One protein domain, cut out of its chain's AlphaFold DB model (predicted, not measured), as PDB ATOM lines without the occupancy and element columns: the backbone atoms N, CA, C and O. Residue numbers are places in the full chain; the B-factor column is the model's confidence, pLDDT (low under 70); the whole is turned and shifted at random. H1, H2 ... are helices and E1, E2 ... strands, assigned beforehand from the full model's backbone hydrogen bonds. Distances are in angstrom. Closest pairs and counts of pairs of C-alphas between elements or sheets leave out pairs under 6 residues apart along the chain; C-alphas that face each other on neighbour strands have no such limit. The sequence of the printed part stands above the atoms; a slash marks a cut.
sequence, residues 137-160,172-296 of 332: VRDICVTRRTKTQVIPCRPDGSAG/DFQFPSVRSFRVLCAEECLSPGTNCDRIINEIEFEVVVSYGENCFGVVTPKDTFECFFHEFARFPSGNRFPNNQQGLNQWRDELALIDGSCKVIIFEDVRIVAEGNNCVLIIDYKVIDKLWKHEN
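This is residues 137 to 160 and 172 to 296 of the 332 residues of an uncharacterized protein of Clostridia bacterium (UniProt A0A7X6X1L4). Two long, strongly twisted sheets lie partly face to face in a slender body, like a flattened barrel, with their edge strands coming close at E1 with E5 and at E2 with E6. The short helix H1 lies at one end, beside the long stretch of residues 229 to 244. The printed part has 149 residues, with the order E1 E2 E3 E4 E5 H1 E6 E7: seven named strands and one named helix, mostly strand. One sheet runs E1 E7 E6, all antiparallel, and the other is branched, with E2, E4 and E5 each an antiparallel neighbour of E3. The whole is loose, with a radius of gyration of the C-alphas of 19.6 A, and elongated, spanning 60 by 32 by 26 A.

E1, residues 137 to 151, begins at C-alpha 137 (382.356, 180.988, 308.620) and is 38.7 A long. E2, residues 177 to 190, is 36.7 A long and bends by 67 degrees at residue 180. E3, residues 198 to 210, is 38.0 A long. E4, residues 216 to 219, runs on into E5, residues 222 to 228, across a break of 2 residues, at 30 degrees. H1, residues 245 to 255, begins at C-alpha 245 (370.675, 195.561, 323.755). E6, residues 260 to 275, is 41.5 A long and bends by 58 degrees at residue 272. E7, residues 278 to 296, is the longest strand, 54.9 A, and ends at C-alpha 296 (384.077, 185.745, 297.005).

E7 is the inner strand between E1, with N 145 and O 285 at 2.8 A, and E6, its hairpin partner, with N 264 and O 288 at 2.9 A. E2, E3 and E4 form a meander, each strand the antiparallel neighbour of the one before. E2 lies on one side of E3, with N 187 and O 202 at 2.8 A. E4, with N 209 and O 217 at 2.8 A, and E5, with N 201 and O 225 at 2.8 A, lie on the other side. Between the sheets, the closest C-alphas of E1 and E5 are those of Cys 141 and Cys 227, 6.4 A apart. Those of E2 and E6 are Val 178 and Arg 271, also 6.4 A apart. E3 and E7 are near each other, with 8 pairs of C-alphas within 10 A. H1 only grazes the sheet E1 E7 E6, with its residues 251 to 255; every O i to N i+4 pair in H1 is within hydrogen-bond range.

The two C-alphas farthest apart, those of Ser 158 and Asn 296, are 64.7 A apart. Residues 161 to 171 are not printed, and C-alphas 160 and 172 are 17.6 A apart across this cut. The link from E5 to H1, 16 residues, is long; in it residues 233 to 234 pair antiparallel with residues 139 to 140 of E1 and with residues 239 to 240. The mean pLDDT of the printed part is 89.0, and residues 154 to 160 and 172 to 174 are under 70.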
ATOM      1  N   VAL A 137     382.922 181.038 307.264       92.31
ATOM      2  CA  VAL A 137     382.356 180.988 308.620       92.31
ATOM      3  C   VAL A 137     382.551 182.332 309.313       92.31
ATOM      4  O   VAL A 137     383.672 182.821 309.440       92.31
ATOM      5  N   ARG A 138     381.458 182.890 309.834       92.88
ATOM      6  CA  ARG A 138     381.412 184.214 310.470       92.88
ATOM      7  C   ARG A 138     381.305 184.120 311.979       92.88
ATOM      8  O   ARG A 138     382.079 184.755 312.689       92.88
ATOM      9  N   ASP A 139     380.418 183.261 312.469       94.25
ATOM     10  CA  ASP A 139     380.094 183.166 313.889       94.25
ATOM     11  C   ASP A 139     380.037 181.720 314.348       94.25
ATOM     12  O   ASP A 139     379.550 180.845 313.636       94.25
ATOM     13  N   ILE A 140     380.555 181.464 315.549       94.00
ATOM     14  CA  ILE A 140     380.654 180.112 316.098       94.00
ATOM     15  C   ILE A 140     380.138 180.087 317.538       94.00
ATOM     16  O   ILE A 140     380.704 180.750 318.410       94.00
ATOM     17  N   CYS A 141     379.122 179.269 317.813       95.06
ATOM     18  CA  CYS A 141     378.737 178.878 319.168       95.06
ATOM     19  C   CYS A 141     379.295 177.485 319.476       95.06
ATOM     20  O   CYS A 141     379.267 176.577 318.646       95.06
ATOM     21  N   VAL A 142     379.834 177.303 320.681       93.50
ATOM     22  CA  VAL A 142     380.378 176.016 321.123       93.50
ATOM     23  C   VAL A 142     379.796 175.663 322.475       93.50
ATOM     24  O   VAL A 142     380.057 176.361 323.455       93.50
ATOM     25  N   THR A 143     379.118 174.522 322.541       93.31
ATOM     26  CA  THR A 143     378.442 174.064 323.755       93.31
ATOM     27  C   THR A 143     378.811 172.616 324.045       93.31
ATOM     28  O   THR A 143     378.816 171.768 323.156       93.31
ATOM     29  N   ARG A 144     379.143 172.322 325.305       93.94
ATOM     30  CA  ARG A 144     379.316 170.951 325.809       93.94
ATOM     31  C   ARG A 144     378.059 170.543 326.559       93.94
ATOM     32  O   ARG A 144     377.507 171.351 327.308       93.94
ATOM     33  N   ARG A 145     377.608 169.316 326.348       96.19
ATOM     34  CA  ARG A 145     376.331 168.812 326.842       96.19
ATOM     35  C   ARG A 145     376.486 167.377 327.327       96.19
ATOM     36  O   ARG A 145     377.290 166.614 326.799       96.19
ATOM     37  N   THR A 146     375.647 167.031 328.292       97.50
ATOM     38  CA  THR A 146     375.468 165.664 328.766       97.50
ATOM     39  C   THR A 146     373.989 165.343 328.656       97.50
ATOM     40  O   THR A 146     373.170 165.962 329.341       97.50
ATOM     41  N   LYS A 147     373.634 164.381 327.805       97.12
ATOM     42  CA  LYS A 147     372.274 163.853 327.729       97.12
ATOM     43  C   LYS A 147     372.197 162.535 328.482       97.12
ATOM     44  O   LYS A 147     372.927 161.594 328.185       97.12
ATOM     45  N   THR A 148     371.272 162.462 329.432       96.38
ATOM     46  CA  THR A 148     370.971 161.235 330.171       96.38
ATOM     47  C   THR A 148     369.628 160.666 329.742       96.38
ATOM     48  O   THR A 148     368.645 161.404 329.639       96.38
ATOM     49  N   GLN A 149     369.562 159.353 329.554       94.31
ATOM     50  CA  GLN A 149     368.326 158.623 329.296       94.31
ATOM     51  C   GLN A 149     368.289 157.376 330.173       94.31
ATOM     52  O   GLN A 149     369.203 156.555 330.147       94.31
ATOM     53  N   VAL A 150     367.213 157.210 330.940       89.31
ATOM     54  CA  VAL A 150     367.000 155.966 331.685       89.31
ATOM     55  C   VAL A 150     366.638 154.872 330.690       89.31
ATOM     56  O   VAL A 150     365.732 155.056 329.870       89.31
ATOM     57  N   ILE A 151     367.336 153.743 330.782       85.50
ATOM     58  CA  ILE A 151     367.092 152.555 329.966       85.50
ATOM     59  C   ILE A 151     366.752 151.358 330.864       85.50
ATOM     60  O   ILE A 151     367.185 151.309 332.021       85.50
ATOM     61  N   PRO A 152     365.966 150.385 330.374       77.25
ATOM     62  CA  PRO A 152     365.653 149.187 331.145       77.25
ATOM     63  C   PRO A 152     366.926 148.420 331.495       77.25
ATOM     64  O   PRO A 152     367.710 148.121 330.611       77.25
ATOM     65  N   CYS A 153     367.141 148.055 332.756       73.94
ATOM     66  CA  CYS A 153     368.183 147.096 333.116       73.94
ATOM     67  C   CYS A 153     367.920 146.477 334.491       73.94
ATOM     68  O   CYS A 153     366.969 146.853 335.177       73.94
ATOM     69  N   ARG A 154     368.763 145.513 334.879       69.94
ATOM     70  CA  ARG A 154     368.703 144.818 336.171       69.94
ATOM     71  C   ARG A 154     370.099 144.696 336.779       69.94
ATOM     72  O   ARG A 154     370.729 143.657 336.603       69.94
ATOM     73  N   PRO A 155     370.601 145.729 337.474       64.19
ATOM     74  CA  PRO A 155     371.921 145.661 338.095       64.19
ATOM     75  C   PRO A 155     371.974 144.632 339.239       64.19
ATOM     76  O   PRO A 155     373.025 144.057 339.496       64.19
ATOM     77  N   ASP A 156     370.842 144.393 339.909       63.59
ATOM     78  CA  ASP A 156     370.699 143.580 341.128       63.59
ATOM     79  C   ASP A 156     369.925 142.259 340.919       63.59
ATOM     80  O   ASP A 156     369.713 141.502 341.864       63.59
ATOM     81  N   GLY A 157     369.477 141.978 339.689       59.28
ATOM     82  CA  GLY A 157     368.687 140.790 339.350       59.28
ATOM     83  C   GLY A 157     367.209 140.826 339.775       59.28
ATOM     84  O   GLY A 157     366.498 139.845 339.543       59.28
ATOM     85  N   SER A 158     366.708 141.925 340.352       61.31
ATOM     86  CA  SER A 158     365.320 142.029 340.824       61.31
ATOM     87  C   SER A 158     364.334 142.489 339.732       61.31
ATOM     88  O   SER A 158     364.711 142.950 338.649       61.31
ATOM     89  N   ALA A 159     363.028 142.322 339.978       55.22
ATOM     90  CA  ALA A 159     361.988 142.847 339.094       55.22
ATOM     91  C   ALA A 159     361.842 144.364 339.310       55.22
ATOM     92  O   ALA A 159     361.330 144.802 340.335       55.22
ATOM     93  N   GLY A 160     362.292 145.166 338.340       56.81
ATOM     94  CA  GLY A 160     362.193 146.623 338.415       56.81
ATOM     95  C   GLY A 160     360.744 147.131 338.478       56.81
ATOM     96  O   GLY A 160     359.849 146.604 337.815       56.81
ATOM     97  N   ASP A 172     371.915 134.446 330.775       56.53
ATOM     98  CA  ASP A 172     373.133 135.235 330.601       56.53
ATOM     99  C   ASP A 172     372.864 136.738 330.391       56.53
ATOM    100  O   ASP A 172     373.737 137.449 329.890       56.53
ATOM    101  N   PHE A 173     371.675 137.240 330.758       59.81
ATOM    102  CA  PHE A 173     371.367 138.673 330.703       59.81
ATOM    103  C   PHE A 173     372.432 139.489 331.447       59.81
ATOM    104  O   PHE A 173     372.578 139.403 332.669       59.81
ATOM    105  N   GLN A 174     373.180 140.278 330.683       65.12
ATOM    106  CA  GLN A 174     374.321 141.050 331.157       65.12
ATOM    107  C   GLN A 174     373.939 142.508 331.401       65.12
ATOM    108  O   GLN A 174     372.926 143.012 330.909       65.12
ATOM    109  N   PHE A 175     374.784 143.201 332.166       79.25
ATOM    110  CA  PHE A 175     374.712 144.652 332.266       79.25
ATOM    111  C   PHE A 175     374.760 145.258 330.851       79.25
ATOM    112  O   PHE A 175     375.627 144.867 330.063       79.25
ATOM    113  N   PRO A 176     373.830 146.162 330.499       87.31
ATOM    114  CA  PRO A 176     373.727 146.645 329.134       87.31
ATOM    115  C   PRO A 176     374.987 147.383 328.690       87.31
ATOM    116  O   PRO A 176     375.609 148.117 329.458       87.31
ATOM    117  N   SER A 177     375.333 147.214 327.418       90.75
ATOM    118  CA  SER A 177     376.488 147.862 326.796       90.75
ATOM    119  C   SER A 177     376.086 148.600 325.523       90.75
ATOM    120  O   SER A 177     375.129 148.233 324.838       90.75
ATOM    121  N   VAL A 178     376.807 149.674 325.208       94.75
ATOM    122  CA  VAL A 178     376.599 150.441 323.977       94.75
ATOM    123  C   VAL A 178     377.250 149.684 322.822       94.75
ATOM    124  O   VAL A 178     378.442 149.384 322.872       94.75
ATOM    125  N   ARG A 179     376.478 149.365 321.776       94.94
ATOM    126  CA  ARG A 179     376.972 148.643 320.594       94.94
ATOM    127  C   ARG A 179     377.350 149.582 319.454       94.94
ATOM    128  O   ARG A 179     378.380 149.385 318.818       94.94
ATOM    129  N   SER A 180     376.509 150.572 319.192       95.25
ATOM    130  CA  SER A 180     376.748 151.626 318.207       95.25
ATOM    131  C   SER A 180     375.915 152.847 318.560       95.25
ATOM    132  O   SER A 180     374.872 152.729 319.202       95.25
ATOM    133  N   PHE A 181     376.360 154.014 318.117       95.44
ATOM    134  CA  PHE A 181     375.614 155.254 318.251       95.44
ATOM    135  C   PHE A 181     375.877 156.150 317.047       95.44
ATOM    136  O   PHE A 181     376.943 156.080 316.430       95.44
ATOM    137  N   ARG A 182     374.899 156.982 316.707       92.88
ATOM    138  CA  ARG A 182     375.003 158.005 315.663       92.88
ATOM    139  C   ARG A 182     374.076 159.172 315.968       92.88
ATOM    140  O   ARG A 182     373.160 159.051 316.778       92.88
ATOM    141  N   VAL A 183     374.316 160.293 315.299       92.19
ATOM    142  CA  VAL A 183     373.334 161.376 315.203       92.19
ATOM    143  C   VAL A 183     372.272 160.941 314.195       92.19
ATOM    144  O   VAL A 183     372.625 160.482 313.108       92.19
ATOM    145  N   LEU A 184     371.001 161.034 314.578       89.50
ATOM    146  CA  LEU A 184     369.861 160.738 313.713       89.50
ATOM    147  C   LEU A 184     369.380 162.009 313.001       89.50
ATOM    148  O   LEU A 184     369.202 161.995 311.788       89.50
ATOM    149  N   CYS A 185     369.252 163.106 313.752       88.69
ATOM    150  CA  CYS A 185     368.961 164.448 313.249       88.69
ATOM    151  C   CYS A 185     369.737 165.494 314.060       88.69
ATOM    152  O   CYS A 185     370.105 165.261 315.218       88.69
ATOM    153  N   ALA A 186     369.995 166.644 313.448       89.38
ATOM    154  CA  ALA A 186     370.554 167.812 314.105       89.38
ATOM    155  C   ALA A 186     370.018 169.056 313.407       89.38
ATOM    156  O   ALA A 186     370.498 169.432 312.340       89.38
ATOM    157  N   GLU A 187     369.028 169.665 314.035       89.00
ATOM    158  CA  GLU A 187     368.327 170.826 313.528       89.00
ATOM    159  C   GLU A 187     368.724 172.082 314.276       89.00
ATOM    160  O   GLU A 187     369.206 172.069 315.417       89.00
ATOM    161  N   GLU A 188     368.485 173.195 313.609       87.75
ATOM    162  CA  GLU A 188     368.539 174.493 314.233       87.75
ATOM    163  C   GLU A 188     367.447 175.391 313.682       87.75
ATOM    164  O   GLU A 188     367.116 175.363 312.498       87.75
ATOM    165  N   CYS A 189     366.906 176.231 314.549       87.88
ATOM    166  CA  CYS A 189     366.066 177.314 314.097       87.88
ATOM    167  C   CYS A 189     366.372 178.598 314.865       87.88
ATOM    168  O   CYS A 189     366.613 178.610 316.077       87.88
ATOM    169  N   LEU A 190     366.370 179.713 314.135       87.00
ATOM    170  CA  LEU A 190     366.300 181.031 314.750       87.00
ATOM    171  C   LEU A 190     365.007 181.102 315.549       87.00
ATOM    172  O   LEU A 190     363.976 180.667 315.051       87.00
ATOM    173  N   SER A 191     365.045 181.658 316.759       82.75
ATOM    174  CA  SER A 191     363.840 181.804 317.578       82.75
ATOM    175  C   SER A 191     363.100 183.102 317.218       82.75
ATOM    176  O   SER A 191     363.477 184.182 317.692       82.75
ATOM    177  N   PRO A 192     362.042 183.071 316.379       74.56
ATOM    178  CA  PRO A 192     361.409 184.299 315.900       74.56
ATOM    179  C   PRO A 192     360.553 184.915 317.013       74.56
ATOM    180  O   PRO A 192     360.473 186.133 317.153       74.56
ATOM    181  N   GLY A 193     359.985 184.062 317.877       77.50
ATOM    182  CA  GLY A 193     359.214 184.461 319.054       77.50
ATOM    183  C   GLY A 193     360.027 185.221 320.106       77.50
ATOM    184  O   GLY A 193     359.443 185.909 320.939       77.50
ATOM    185  N   THR A 194     361.360 185.156 320.050       76.00
ATOM    186  CA  THR A 194     362.265 185.916 320.925       76.00
ATOM    187  C   THR A 194     362.991 187.039 320.185       76.00
ATOM    188  O   THR A 194     363.966 187.600 320.686       76.00
ATOM    189  N   ASN A 195     362.498 187.415 318.998       85.81
ATOM    190  CA  ASN A 195     363.089 188.453 318.156       85.81
ATOM    191  C   ASN A 195     364.548 188.117 317.767       85.81
ATOM    192  O   ASN A 195     365.440 188.968 317.865       85.81
ATOM    193  N   CYS A 196     364.780 186.858 317.373       87.81
ATOM    194  CA  CYS A 196     366.041 186.320 316.848       87.81
ATOM    195  C   CYS A 196     367.255 186.520 317.771       87.81
ATOM    196  O   CYS A 196     368.365 186.745 317.298       87.81
ATOM    197  N   ASP A 197     367.068 186.463 319.090       93.56
ATOM    198  CA  ASP A 197     368.147 186.640 320.078       93.56
ATOM    199  C   ASP A 197     368.953 185.358 320.370       93.56
ATOM    200  O   ASP A 197     369.913 185.385 321.143       93.56
ATOM    201  N   ARG A 198     368.568 184.224 319.779       93.56
ATOM    202  CA  ARG A 198     369.226 182.930 319.965       93.56
ATOM    203  C   ARG A 198     368.937 181.987 318.805       93.56
ATOM    204  O   ARG A 198     367.943 182.153 318.092       93.56
ATOM    205  N   ILE A 199     369.774 180.963 318.697       92.69
ATOM    206  CA  ILE A 199     369.536 179.789 317.860       92.69
ATOM    207  C   ILE A 199     369.153 178.626 318.771       92.69
ATOM    208  O   ILE A 199     369.889 178.280 319.701       92.69
ATOM    209  N   ILE A 200     367.983 178.047 318.516       92.81
ATOM    210  CA  ILE A 200     367.517 176.828 319.171       92.81
ATOM    211  C   ILE A 200     368.135 175.668 318.409       92.81
ATOM    212  O   ILE A 200     367.909 175.519 317.215       92.81
ATOM    213  N   ASN A 201     368.934 174.880 319.109       92.25
ATOM    214  CA  ASN A 201     369.579 173.687 318.603       92.25
ATOM    215  C   ASN A 201     368.821 172.459 319.087       92.25
ATOM    216  O   ASN A 201     368.476 172.350 320.269       92.25
ATOM    217  N   GLU A 202     368.649 171.498 318.195       93.81
ATOM    218  CA  GLU A 202     368.029 170.227 318.508       93.81
ATOM    219  C   GLU A 202     368.841 169.079 317.930       93.81
ATOM    220  O   GLU A 202     369.258 169.122 316.779       93.81
ATOM    221  N   ILE A 203     369.109 168.060 318.743       93.06
ATOM    222  CA  ILE A 203     369.880 166.891 318.327       93.06
ATOM    223  C   ILE A 203     369.182 165.640 318.837       93.06
ATOM    224  O   ILE A 203     368.952 165.487 320.040       93.06
ATOM    225  N   GLU A 204     368.903 164.719 317.923       94.44
ATOM    226  CA  GLU A 204     368.447 163.374 318.249       94.44
ATOM    227  C   GLU A 204     369.555 162.372 317.953       94.44
ATOM    228  O   GLU A 204     370.226 162.406 316.916       94.44
ATOM    229  N   PHE A 205     369.749 161.459 318.891       94.75
ATOM    230  CA  PHE A 205     370.717 160.384 318.785       94.75
ATOM    231  C   PHE A 205     369.989 159.083 318.506       94.75
ATOM    232  O   PHE A 205     368.890 158.874 318.996       94.75
ATOM    233  N   GLU A 206     370.633 158.163 317.806       95.06
ATOM    234  CA  GLU A 206     370.232 156.763 317.786       95.06
ATOM    235  C   GLU A 206     371.326 155.959 318.480       95.06
ATOM    236  O   GLU A 206     372.478 155.959 318.042       95.06
ATOM    237  N   VAL A 207     370.977 155.288 319.577       95.88
ATOM    238  CA  VAL A 207     371.898 154.450 320.347       95.88
ATOM    239  C   VAL A 207     371.377 153.024 320.375       95.88
ATOM    240  O   VAL A 207     370.290 152.746 320.884       95.88
ATOM    241  N   VAL A 208     372.183 152.105 319.850       95.12
ATOM    242  CA  VAL A 208     371.920 150.669 319.906       95.12
ATOM    243  C   VAL A 208     372.559 150.119 321.173       95.12
ATOM    244  O   VAL A 208     373.782 150.122 321.331       95.12
ATOM    245  N   VAL A 209     371.717 149.630 322.076       92.62
ATOM    246  CA  VAL A 209     372.107 149.006 323.339       92.62
ATOM    247  C   VAL A 209     371.991 147.493 323.206       92.62
ATOM    248  O   VAL A 209     370.981 146.985 322.721       92.62
ATOM    249  N   SER A 210     373.013 146.768 323.648       89.50
ATOM    250  CA  SER A 210     373.004 145.310 323.771       89.50
ATOM    251  C   SER A 210     372.707 144.905 325.213       89.50
ATOM    252  O   SER A 210     373.282 145.454 326.152       89.50
ATOM    253  N   TYR A 211     371.834 143.913 325.364       82.94
ATOM    254  CA  TYR A 211     371.451 143.272 326.624       82.94
ATOM    255  C   TYR A 211     371.964 141.819 326.723       82.94
ATOM    256  O   TYR A 211     371.399 140.995 327.441       82.94
ATOM    257  N   GLY A 212     373.000 141.483 325.951       77.50
ATOM    258  CA  GLY A 212     373.491 140.119 325.727       77.50
ATOM    259  C   GLY A 212     373.759 139.866 324.240       77.50
ATOM    260  O   GLY A 212     373.618 140.770 323.414       77.50
ATOM    261  N   GLU A 213     374.124 138.636 323.875       77.12
ATOM    262  CA  GLU A 213     374.620 138.331 322.520       77.12
ATOM    263  C   GLU A 213     373.597 138.594 321.403       77.12
ATOM    264  O   GLU A 213     373.973 139.033 320.320       77.12
ATOM    265  N   ASN A 214     372.303 138.374 321.669       79.38
ATOM    266  CA  ASN A 214     371.247 138.425 320.649       79.38
ATOM    267  C   ASN A 214     370.047 139.306 321.036       79.38
ATOM    268  O   ASN A 214     368.974 139.190 320.444       79.38
ATOM    269  N   CYS A 215     370.197 140.175 322.038       80.31
ATOM    270  CA  CYS A 215     369.132 141.071 322.484       80.31
ATOM    271  C   CYS A 215     369.585 142.526 322.351       80.31
ATOM    272  O   CYS A 215     370.523 142.950 323.027       80.31
ATOM    273  N   PHE A 216     368.909 143.280 321.484       86.81
ATOM    274  CA  PHE A 216     369.227 144.674 321.192       86.81
ATOM    275  C   PHE A 216     368.009 145.565 321.420       86.81
ATOM    276  O   PHE A 216     366.881 145.180 321.114       86.81
ATOM    277  N   GLY A 217     368.247 146.766 321.934       87.69
ATOM    278  CA  GLY A 217     367.273 147.847 321.988       87.69
ATOM    279  C   GLY A 217     367.814 149.070 321.265       87.69
ATOM    280  O   GLY A 217     368.996 149.384 321.384       87.69
ATOM    281  N   VAL A 218     366.947 149.766 320.534       92.19
ATOM    282  CA  VAL A 218     367.255 151.085 319.977       92.19
ATOM    283  C   VAL A 218     366.637 152.128 320.891       92.19
ATOM    284  O   VAL A 218     365.457 152.045 321.232       92.19
ATOM    285  N   VAL A 219     367.449 153.083 321.320       93.12
ATOM    286  CA  VAL A 219     367.027 154.218 322.135       93.12
ATOM    287  C   VAL A 219     367.294 155.473 321.325       93.12
ATOM    288  O   VAL A 219     368.393 155.610 320.783       93.12
ATOM    289  N   THR A 220     366.327 156.390 321.277       95.50
ATOM    290  CA  THR A 220     366.480 157.665 320.567       95.50
ATOM    291  C   THR A 220     366.399 158.878 321.502       95.50
ATOM    292  O   THR A 220     365.377 159.563 321.575       95.50
ATOM    293  N   PRO A 221     367.432 159.137 322.331       95.44
ATOM    294  CA  PRO A 221     367.444 160.318 323.180       95.44
ATOM    295  C   PRO A 221     367.496 161.584 322.333       95.44
ATOM    296  O   PRO A 221     368.261 161.674 321.376       95.44
ATOM    297  N   LYS A 222     366.754 162.592 322.773       94.94
ATOM    298  CA  LYS A 222     366.691 163.898 322.133       94.94
ATOM    299  C   LYS A 222     367.093 165.004 323.101       94.94
ATOM    300  O   LYS A 222     366.624 165.005 324.244       94.94
ATOM    301  N   ASP A 223     367.962 165.920 322.685       95.25
ATOM    302  CA  ASP A 223     368.315 167.121 323.451       95.25
ATOM    303  C   ASP A 223     367.985 168.392 322.675       95.25
ATOM    304  O   ASP A 223     368.270 168.493 321.484       95.25
ATOM    305  N   THR A 224     367.438 169.371 323.387       93.88
ATOM    306  CA  THR A 224     367.144 170.706 322.867       93.88
ATOM    307  C   THR A 224     367.835 171.716 323.771       93.88
ATOM    308  O   THR A 224     367.713 171.654 324.999       93.88
ATOM    309  N   PHE A 225     368.593 172.632 323.185       94.25
ATOM    310  CA  PHE A 225     369.324 173.663 323.914       94.25
ATOM    311  C   PHE A 225     369.450 174.929 323.070       94.25
ATOM    312  O   PHE A 225     369.157 174.936 321.881       94.25
ATOM    313  N   GLU A 226     369.872 176.021 323.693       94.25
ATOM    314  CA  GLU A 226     369.952 177.325 323.043       94.25
ATOM    315  C   GLU A 226     371.404 177.796 322.997       94.25
ATOM    316  O   GLU A 226     372.167 177.562 323.935       94.25
ATOM    317  N   CYS A 227     371.758 178.469 321.906       94.50
ATOM    318  CA  CYS A 227     372.933 179.324 321.804       94.50
ATOM    319  C   CYS A 227     372.445 180.770 321.734       94.50
ATOM    320  O   CYS A 227     371.863 181.191 320.731       94.50
ATOM    321  N   PHE A 228     372.655 181.535 322.800       96.06
ATOM    322  CA  PHE A 228     372.298 182.950 322.834       96.06
ATOM    323  C   PHE A 228     373.251 183.774 321.969       96.06
ATOM    324  O   PHE A 228     374.423 183.439 321.823       96.06
ATOM    325  N   PHE A 229     372.785 184.915 321.456       95.81
ATOM    326  CA  PHE A 229     373.588 185.796 320.599       95.81
ATOM    327  C   PHE A 229     374.968 186.155 321.190       95.81
ATOM    328  O   PHE A 229     375.973 186.168 320.490       95.81
ATOM    329  N   HIS A 230     375.053 186.395 322.502       95.94
ATOM    330  CA  HIS A 230     376.306 186.737 323.186       95.94
ATOM    331  C   HIS A 230     377.230 185.529 323.420       95.94
ATOM    332  O   HIS A 230     378.358 185.678 323.898       95.94
ATOM    333  N   GLU A 231     376.769 184.321 323.099       96.06
ATOM    334  CA  GLU A 231     377.555 183.094 323.165       96.06
ATOM    335  C   GLU A 231     378.284 182.782 321.852       96.06
ATOM    336  O   GLU A 231     379.238 181.997 321.865       96.06
ATOM    337  N   PHE A 232     377.902 183.438 320.754       95.69
ATOM    338  CA  PHE A 232     378.609 183.352 319.483       95.69
ATOM    339  C   PHE A 232     379.909 184.153 319.524       95.69
ATOM    340  O   PHE A 232     379.955 185.302 319.970       95.69
ATOM    341  N   ALA A 233     380.981 183.516 319.064       93.50
ATOM    342  CA  ALA A 233     382.282 184.126 318.865       93.50
ATOM    343  C   ALA A 233     382.495 184.403 317.374       93.50
ATOM    344  O   ALA A 233     382.457 183.480 316.559       93.50
ATOM    345  N   ARG A 234     382.787 185.663 317.045       90.62
ATOM    346  CA  ARG A 234     383.072 186.101 315.678       90.62
ATOM    347  C   ARG A 234     384.416 185.580 315.211       90.62
ATOM    348  O   ARG A 234     385.453 185.923 315.790       90.62
ATOM    349  N   PHE A 235     384.423 184.812 314.141       84.25
ATOM    350  CA  PHE A 235     385.628 184.371 313.463       84.25
ATOM    351  C   PHE A 235     386.212 185.510 312.600       84.25
ATOM    352  O   PHE A 235     385.463 186.313 312.050       84.25
ATOM    353  N   PRO A 236     387.547 185.658 312.505       86.81
ATOM    354  CA  PRO A 236     388.594 184.923 313.223       86.81
ATOM    355  C   PRO A 236     388.909 185.499 314.612       86.81
ATOM    356  O   PRO A 236     389.736 184.952 315.336       86.81
ATOM    357  N   SER A 237     388.283 186.616 314.993       88.00
ATOM    358  CA  SER A 237     388.664 187.388 316.183       88.00
ATOM    359  C   SER A 237     388.470 186.659 317.520       88.00
ATOM    360  O   SER A 237     389.125 186.997 318.502       88.00
ATOM    361  N   GLY A 238     387.530 185.714 317.588       87.88
ATOM    362  CA  GLY A 238     387.065 185.084 318.823       87.88
ATOM    363  C   GLY A 238     386.227 186.000 319.729       87.88
ATOM    364  O   GLY A 238     385.762 185.554 320.778       87.88
ATOM    365  N   ASN A 239     386.016 187.264 319.348       90.50
ATOM    366  CA  ASN A 239     385.259 188.224 320.147       90.50
ATOM    367  C   ASN A 239     383.764 187.911 320.105       90.50
ATOM    368  O   ASN A 239     383.201 187.679 319.039       90.50
ATOM    369  N   ARG A 240     383.112 187.990 321.264       93.94
ATOM    370  CA  ARG A 240     381.670 187.763 321.406       93.94
ATOM    371  C   ARG A 240     380.873 189.057 321.300       93.94
ATOM    372  O   ARG A 240     381.416 190.145 321.521       93.94
ATOM    373  N   PHE A 241     379.582 188.938 321.011       94.94
ATOM    374  CA  PHE A 241     378.655 190.062 321.120       94.94
ATOM    375  C   PHE A 241     378.474 190.458 322.599       94.94
ATOM    376  O   PHE A 241     378.381 189.582 323.463       94.94
ATOM    377  N   PRO A 242     378.424 191.759 322.938       97.19
ATOM    378  CA  PRO A 242     378.130 192.193 324.301       97.19
ATOM    379  C   PRO A 242     376.755 191.699 324.762       97.19
ATOM    380  O   PRO A 242     375.782 191.866 324.037       97.19
ATOM    381  N   ASN A 243     376.630 191.161 325.979       97.38
ATOM    382  CA  ASN A 243     375.337 190.716 326.520       97.38
ATOM    383  C   ASN A 243     374.464 191.907 326.976       97.38
ATOM    384  O   ASN A 243     374.299 192.170 328.167       97.38
ATOM    385  N   ASN A 244     373.986 192.697 326.016       96.75
ATOM    386  CA  ASN A 244     373.111 193.850 326.205       96.75
ATOM    387  C   ASN A 244     372.347 194.164 324.900       96.75
ATOM    388  O   ASN A 244     372.552 193.519 323.871       96.75
ATOM    389  N   GLN A 245     371.487 195.187 324.921       95.88
ATOM    390  CA  GLN A 245     370.675 195.561 323.755       95.88
ATOM    391  C   GLN A 245     371.508 195.965 322.528       95.88
ATOM    392  O   GLN A 245     371.092 195.727 321.397       95.88
ATOM    393  N   GLN A 246     372.679 196.571 322.732       96.81
ATOM    394  CA  GLN A 246     373.561 196.954 321.631       96.81
ATOM    395  C   GLN A 246     374.131 195.716 320.934       96.81
ATOM    396  O   GLN A 246     374.095 195.652 319.709       96.81
ATOM    397  N   GLY A 247     374.617 194.732 321.696       96.69
ATOM    398  CA  GLY A 247     375.108 193.477 321.128       96.69
ATOM    399  C   GLY A 247     374.006 192.674 320.443       96.69
ATOM    400  O   GLY A 247     374.249 192.088 319.395       96.69
ATOM    401  N   LEU A 248     372.778 192.722 320.963       95.75
ATOM    402  CA  LEU A 248     371.624 192.097 320.316       95.75
ATOM    403  C   LEU A 248     371.281 192.755 318.970       95.75
ATOM    404  O   LEU A 248     370.946 192.066 318.014       95.75
ATOM    405  N   ASN A 249     371.379 194.082 318.871       96.06
ATOM    406  CA  ASN A 249     371.187 194.767 317.592       96.06
ATOM    407  C   ASN A 249     372.304 194.408 316.598       96.06
ATOM    408  O   ASN A 249     372.000 194.065 315.465       96.06
ATOM    409  N   GLN A 250     373.566 194.381 317.046       95.81
ATOM    410  CA  GLN A 250     374.703 193.947 316.218       95.81
ATOM    411  C   GLN A 250     374.534 192.517 315.697       95.81
ATOM    412  O   GLN A 250     374.846 192.239 314.548       95.81
ATOM    413  N   TRP A 251     374.031 191.617 316.540       95.44
ATOM    414  CA  TRP A 251     373.731 190.245 316.153       95.44
ATOM    415  C   TRP A 251     372.664 190.168 315.060       95.44
ATOM    416  O   TRP A 251     372.820 189.419 314.104       95.44
ATOM    417  N   ARG A 252     371.592 190.957 315.165       94.12
ATOM    418  CA  ARG A 252     370.542 191.000 314.134       94.12
ATOM    419  C   ARG A 252     371.054 191.554 312.811       94.12
ATOM    420  O   ARG A 252     370.677 191.036 311.764       94.12
ATOM    421  N   ASP A 253     371.906 192.573 312.872       94.75
ATOM    422  CA  ASP A 253     372.559 193.121 311.684       94.75
ATOM    423  C   ASP A 253     373.462 192.064 311.023       94.75
ATOM    424  O   ASP A 253     373.466 191.954 309.799       94.75
ATOM    425  N   GLU A 254     374.174 191.246 311.810       93.25
ATOM    426  CA  GLU A 254     374.987 190.140 311.279       93.25
ATOM    427  C   GLU A 254     374.115 189.017 310.705       93.25
ATOM    428  O   GLU A 254     374.370 188.572 309.592       93.25
ATOM    429  N   LEU A 255     373.043 188.600 311.392       92.00
ATOM    430  CA  LEU A 255     372.116 187.574 310.896       92.00
ATOM    431  C   LEU A 255     371.500 187.928 309.538       92.00
ATOM    432  O   LEU A 255     371.232 187.029 308.749       92.00
ATOM    433  N   ALA A 256     371.299 189.214 309.243       90.56
ATOM    434  CA  ALA A 256     370.817 189.662 307.936       90.56
ATOM    435  C   ALA A 256     371.821 189.417 306.790       90.56
ATOM    436  O   ALA A 256     371.452 189.541 305.622       90.56
ATOM    437  N   LEU A 257     373.079 189.104 307.114       92.06
ATOM    438  CA  LEU A 257     374.153 188.791 306.172       92.06
ATOM    439  C   LEU A 257     374.482 187.293 306.117       92.06
ATOM    440  O   LEU A 257     375.247 186.889 305.247       92.06
ATOM    441  N   ILE A 258     373.970 186.487 307.048       92.06
ATOM    442  CA  ILE A 258     374.220 185.044 307.102       92.06
ATOM    443  C   ILE A 258     373.357 184.338 306.052       92.06
ATOM    444  O   ILE A 258     372.145 184.528 306.007       92.06
ATOM    445  N   ASP A 259     373.987 183.488 305.241       90.19
ATOM    446  CA  ASP A 259     373.308 182.724 304.186       90.19
ATOM    447  C   ASP A 259     372.913 181.315 304.644       90.19
ATOM    448  O   ASP A 259     372.061 180.669 304.032       90.19
ATOM    449  N   GLY A 260     373.536 180.818 305.711       90.06
ATOM    450  CA  GLY A 260     373.200 179.528 306.284       90.06
ATOM    451  C   GLY A 260     374.103 179.141 307.442       90.06
ATOM    452  O   GLY A 260     374.834 179.955 308.012       90.06
ATOM    453  N   SER A 261     374.049 177.866 307.793       90.62
ATOM    454  CA  SER A 261     374.770 177.322 308.931       90.62
ATOM    455  C   SER A 261     375.290 175.915 308.682       90.62
ATOM    456  O   SER A 261     374.942 175.242 307.706       90.62
ATOM    457  N   CYS A 262     376.224 175.482 309.520       89.38
ATOM    458  CA  CYS A 262     376.677 174.107 309.569       89.38
ATOM    459  C   CYS A 262     377.032 173.716 311.002       89.38
ATOM    460  O   CYS A 262     377.554 174.510 311.788       89.38
ATOM    461  N   LYS A 263     376.780 172.453 311.341       88.06
ATOM    462  CA  LYS A 263     376.953 171.942 312.699       88.06
ATOM    463  C   LYS A 263     377.963 170.812 312.722       88.06
ATOM    464  O   LYS A 263     377.958 169.930 311.866       88.06
ATOM    465  N   VAL A 264     378.830 170.824 313.726       89.62
ATOM    466  CA  VAL A 264     379.754 169.723 314.006       89.62
ATOM    467  C   VAL A 264     379.441 169.177 315.390       89.62
ATOM    468  O   VAL A 264     379.496 169.909 316.378       89.62
ATOM    469  N   ILE A 265     379.136 167.884 315.456       88.69
ATOM    470  CA  ILE A 265     378.861 167.166 316.702       88.69
ATOM    471  C   ILE A 265     380.018 166.206 316.957       88.69
ATOM    472  O   ILE A 265     380.359 165.383 316.110       88.69
ATOM    473  N   ILE A 266     380.634 166.327 318.128       89.62
ATOM    474  CA  ILE A 266     381.745 165.489 318.572       89.62
ATOM    475  C   ILE A 266     381.278 164.733 319.809       89.62
ATOM    476  O   ILE A 266     381.014 165.348 320.841       89.62
ATOM    477  N   PHE A 267     381.189 163.410 319.714       90.00
ATOM    478  CA  PHE A 267     380.968 162.556 320.879       90.00
ATOM    479  C   PHE A 267     382.251 162.504 321.713       90.00
ATOM    480  O   PHE A 267     383.315 162.172 321.191       90.00
ATOM    481  N   GLU A 268     382.154 162.857 322.992       92.69
ATOM    482  CA  GLU A 268     383.265 162.781 323.944       92.69
ATOM    483  C   GLU A 268     383.239 161.444 324.694       92.69
ATOM    484  O   GLU A 268     384.285 160.820 324.854       92.69
ATOM    485  N   ASP A 269     382.052 160.980 325.096       96.00
ATOM    486  CA  ASP A 269     381.846 159.651 325.674       96.00
ATOM    487  C   ASP A 269     380.388 159.187 325.509       96.00
ATOM    488  O   ASP A 269     379.456 159.991 325.545       96.00
ATOM    489  N   VAL A 270     380.177 157.880 325.346       96.12
ATOM    490  CA  VAL A 270     378.844 157.262 325.307       96.12
ATOM    491  C   VAL A 270     378.889 155.973 326.110       96.12
ATOM    492  O   VAL A 270     379.445 154.963 325.674       96.12
ATOM    493  N   ARG A 271     378.283 155.995 327.296       95.62
ATOM    494  CA  ARG A 271     378.378 154.896 328.263       95.62
ATOM    495  C   ARG A 271     377.060 154.635 328.962       95.62
ATOM    496  O   ARG A 271     376.159 155.469 328.974       95.62
ATOM    497  N   ILE A 272     376.977 153.476 329.600       93.12
ATOM    498  CA  ILE A 272     375.865 153.126 330.473       93.12
ATOM    499  C   ILE A 272     376.412 152.912 331.878       93.12
ATOM    500  O   ILE A 272     377.398 152.201 332.063       93.12
ATOM    501  N   VAL A 273     375.769 153.531 332.862       91.38
ATOM    502  CA  VAL A 273     376.121 153.394 334.279       91.38
ATOM    503  C   VAL A 273     374.939 152.865 335.079       91.38
ATOM    504  O   VAL A 273     373.782 153.074 334.706       91.38
ATOM    505  N   ALA A 274     375.232 152.165 336.174       86.31
ATOM    506  CA  ALA A 274     374.228 151.775 337.153       86.31
ATOM    507  C   ALA A 274     373.978 152.947 338.110       86.31
ATOM    508  O   ALA A 274     374.921 153.462 338.713       86.31
ATOM    509  N   GLU A 275     372.720 153.340 338.281       84.19
ATOM    510  CA  GLU A 275     372.307 154.352 339.251       84.19
ATOM    511  C   GLU A 275     371.168 153.790 340.112       84.19
ATOM    512  O   GLU A 275     369.995 153.763 339.725       84.19
ATOM    513  N   GLY A 276     371.539 153.254 341.279       77.62
ATOM    514  CA  GLY A 276     370.637 152.448 342.101       77.62
ATOM    515  C   GLY A 276     370.176 151.195 341.346       77.62
ATOM    516  O   GLY A 276     371.001 150.428 340.856       77.62
ATOM    517  N   ASN A 277     368.858 151.021 341.217       71.50
ATOM    518  CA  ASN A 277     368.248 149.910 340.472       71.50
ATOM    519  C   ASN A 277     367.965 150.251 338.995       71.50
ATOM    520  O   ASN A 277     367.278 149.492 338.313       71.50
ATOM    521  N   ASN A 278     368.452 151.392 338.499       76.88
ATOM    522  CA  ASN A 278     368.282 151.818 337.110       76.88
ATOM    523  C   ASN A 278     369.611 151.768 336.353       76.88
ATOM    524  O   ASN A 278     370.685 151.824 336.952       76.88
ATOM    525  N   CYS A 279     369.526 151.745 335.023       86.00
ATOM    526  CA  CYS A 279     370.658 152.066 334.166       86.00
ATOM    527  C   CYS A 279     370.395 153.375 333.454       86.00
ATOM    528  O   CYS A 279     369.286 153.642 332.982       86.00
ATOM    529  N   VAL A 280     371.445 154.173 333.364       91.56
ATOM    530  CA  VAL A 280     371.410 155.475 332.723       91.56
ATOM    531  C   VAL A 280     372.396 155.445 331.574       91.56
ATOM    532  O   VAL A 280     373.597 155.263 331.775       91.56
ATOM    533  N   LEU A 281     371.868 155.595 330.362       95.56
ATOM    534  CA  LEU A 281     372.649 155.936 329.187       95.56
ATOM    535  C   LEU A 281     373.073 157.397 329.324       95.56
ATOM    536  O   LEU A 281     372.221 158.273 329.476       95.56
ATOM    537  N   ILE A 282     374.377 157.641 329.268       97.75
ATOM    538  CA  ILE A 282     374.991 158.964 329.313       97.75
ATOM    539  C   ILE A 282     375.689 159.197 327.976       97.75
ATOM    540  O   ILE A 282     376.535 158.400 327.570       97.75
ATOM    541  N   ILE A 283     375.318 160.285 327.308       97.94
ATOM    542  CA  ILE A 283     375.925 160.767 326.068       97.94
ATOM    543  C   ILE A 283     376.569 162.114 326.389       97.94
ATOM    544  O   ILE A 283     375.864 163.107 326.575       97.94
ATOM    545  N   ASP A 284     377.894 162.142 326.465       97.44
ATOM    546  CA  ASP A 284     378.690 163.358 326.597       97.44
ATOM    547  C   ASP A 284     379.142 163.794 325.203       97.44
ATOM    548  O   ASP A 284     379.760 163.028 324.458       97.44
ATOM    549  N   TYR A 285     378.803 165.020 324.816       94.69
ATOM    550  CA  TYR A 285     379.074 165.513 323.473       94.69
ATOM    551  C   TYR A 285     379.301 167.020 323.444       94.69
ATOM    552  O   TYR A 285     378.881 167.788 324.315       94.69
ATOM    553  N   LYS A 286     379.981 167.452 322.389       92.88
ATOM    554  CA  LYS A 286     380.267 168.845 322.080       92.88
ATOM    555  C   LYS A 286     379.623 169.202 320.752       92.88
ATOM    556  O   LYS A 286     379.826 168.513 319.756       92.88
ATOM    557  N   VAL A 287     378.906 170.313 320.741       92.00
ATOM    558  CA  VAL A 287     378.299 170.892 319.546       92.00
ATOM    559  C   VAL A 287     379.054 172.160 319.186       92.00
ATOM    560  O   VAL A 287     379.351 172.985 320.053       92.00
ATOM    561  N   ILE A 288     379.401 172.286 317.912       92.62
ATOM    562  CA  ILE A 288     379.986 173.481 317.312       92.62
ATOM    563  C   ILE A 288     379.013 173.923 316.229       92.62
ATOM    564  O   ILE A 288     378.927 173.295 315.176       92.62
ATOM    565  N   ASP A 289     378.281 174.980 316.528       91.75
ATOM    566  CA  ASP A 289     377.309 175.595 315.645       91.75
ATOM    567  C   ASP A 289     377.971 176.763 314.914       91.75
ATOM    568  O   ASP A 289     378.576 177.621 315.563       91.75
ATOM    569  N   LYS A 290     377.945 176.761 313.582       92.31
ATOM    570  CA  LYS A 290     378.660 177.732 312.752       92.31
ATOM    571  C   LYS A 290     377.695 178.401 311.797       92.31
ATOM    572  O   LYS A 290     377.073 177.722 310.988       92.31
ATOM    573  N   LEU A 291     377.673 179.722 311.814       92.88
ATOM    574  CA  LEU A 291     376.987 180.522 310.812       92.88
ATOM    575  C   LEU A 291     377.971 180.921 309.725       92.88
ATOM    576  O   LEU A 291     379.101 181.329 310.018       92.88
ATOM    577  N   TRP A 292     377.553 180.786 308.473       94.75
ATOM    578  CA  TRP A 292     378.374 181.094 307.315       94.75
ATOM    579  C   TRP A 292     377.637 181.985 306.319       94.75
ATOM    580  O   TRP A 292     376.409 182.070 306.280       94.75
ATOM    581  N   LYS A 293     378.431 182.656 305.497       93.12
ATOM    582  CA  LYS A 293     377.982 183.492 304.388       93.12
ATOM    583  C   LYS A 293     378.727 183.073 303.121       93.12
ATOM    584  O   LYS A 293     379.899 182.711 303.200       93.12
ATOM    585  N   HIS A 294     378.078 183.104 301.964       92.31
ATOM    586  CA  HIS A 294     378.767 183.005 300.683       92.31
ATOM    587  C   HIS A 294     379.592 184.271 300.448       92.31
ATOM    588  O   HIS A 294     379.070 185.385 300.370       92.31
ATOM    589  N   GLU A 295     380.898 184.091 300.317       89.25
ATOM    590  CA  GLU A 295     381.852 185.153 300.035       89.25
ATOM    591  C   GLU A 295     382.645 184.820 298.770       89.25
ATOM    592  O   GLU A 295     382.880 183.654 298.447       89.25
ATOM    593  N   ASN A 296     383.089 185.865 298.073       87.06
ATOM    594  CA  ASN A 296     384.077 185.745 297.005       87.06
ATOM    595  C   ASN A 296     385.462 185.970 297.616       87.06
ATOM    596  O   ASN A 296     385.800 187.085 298.025       87.06
TER     597      ASN A 296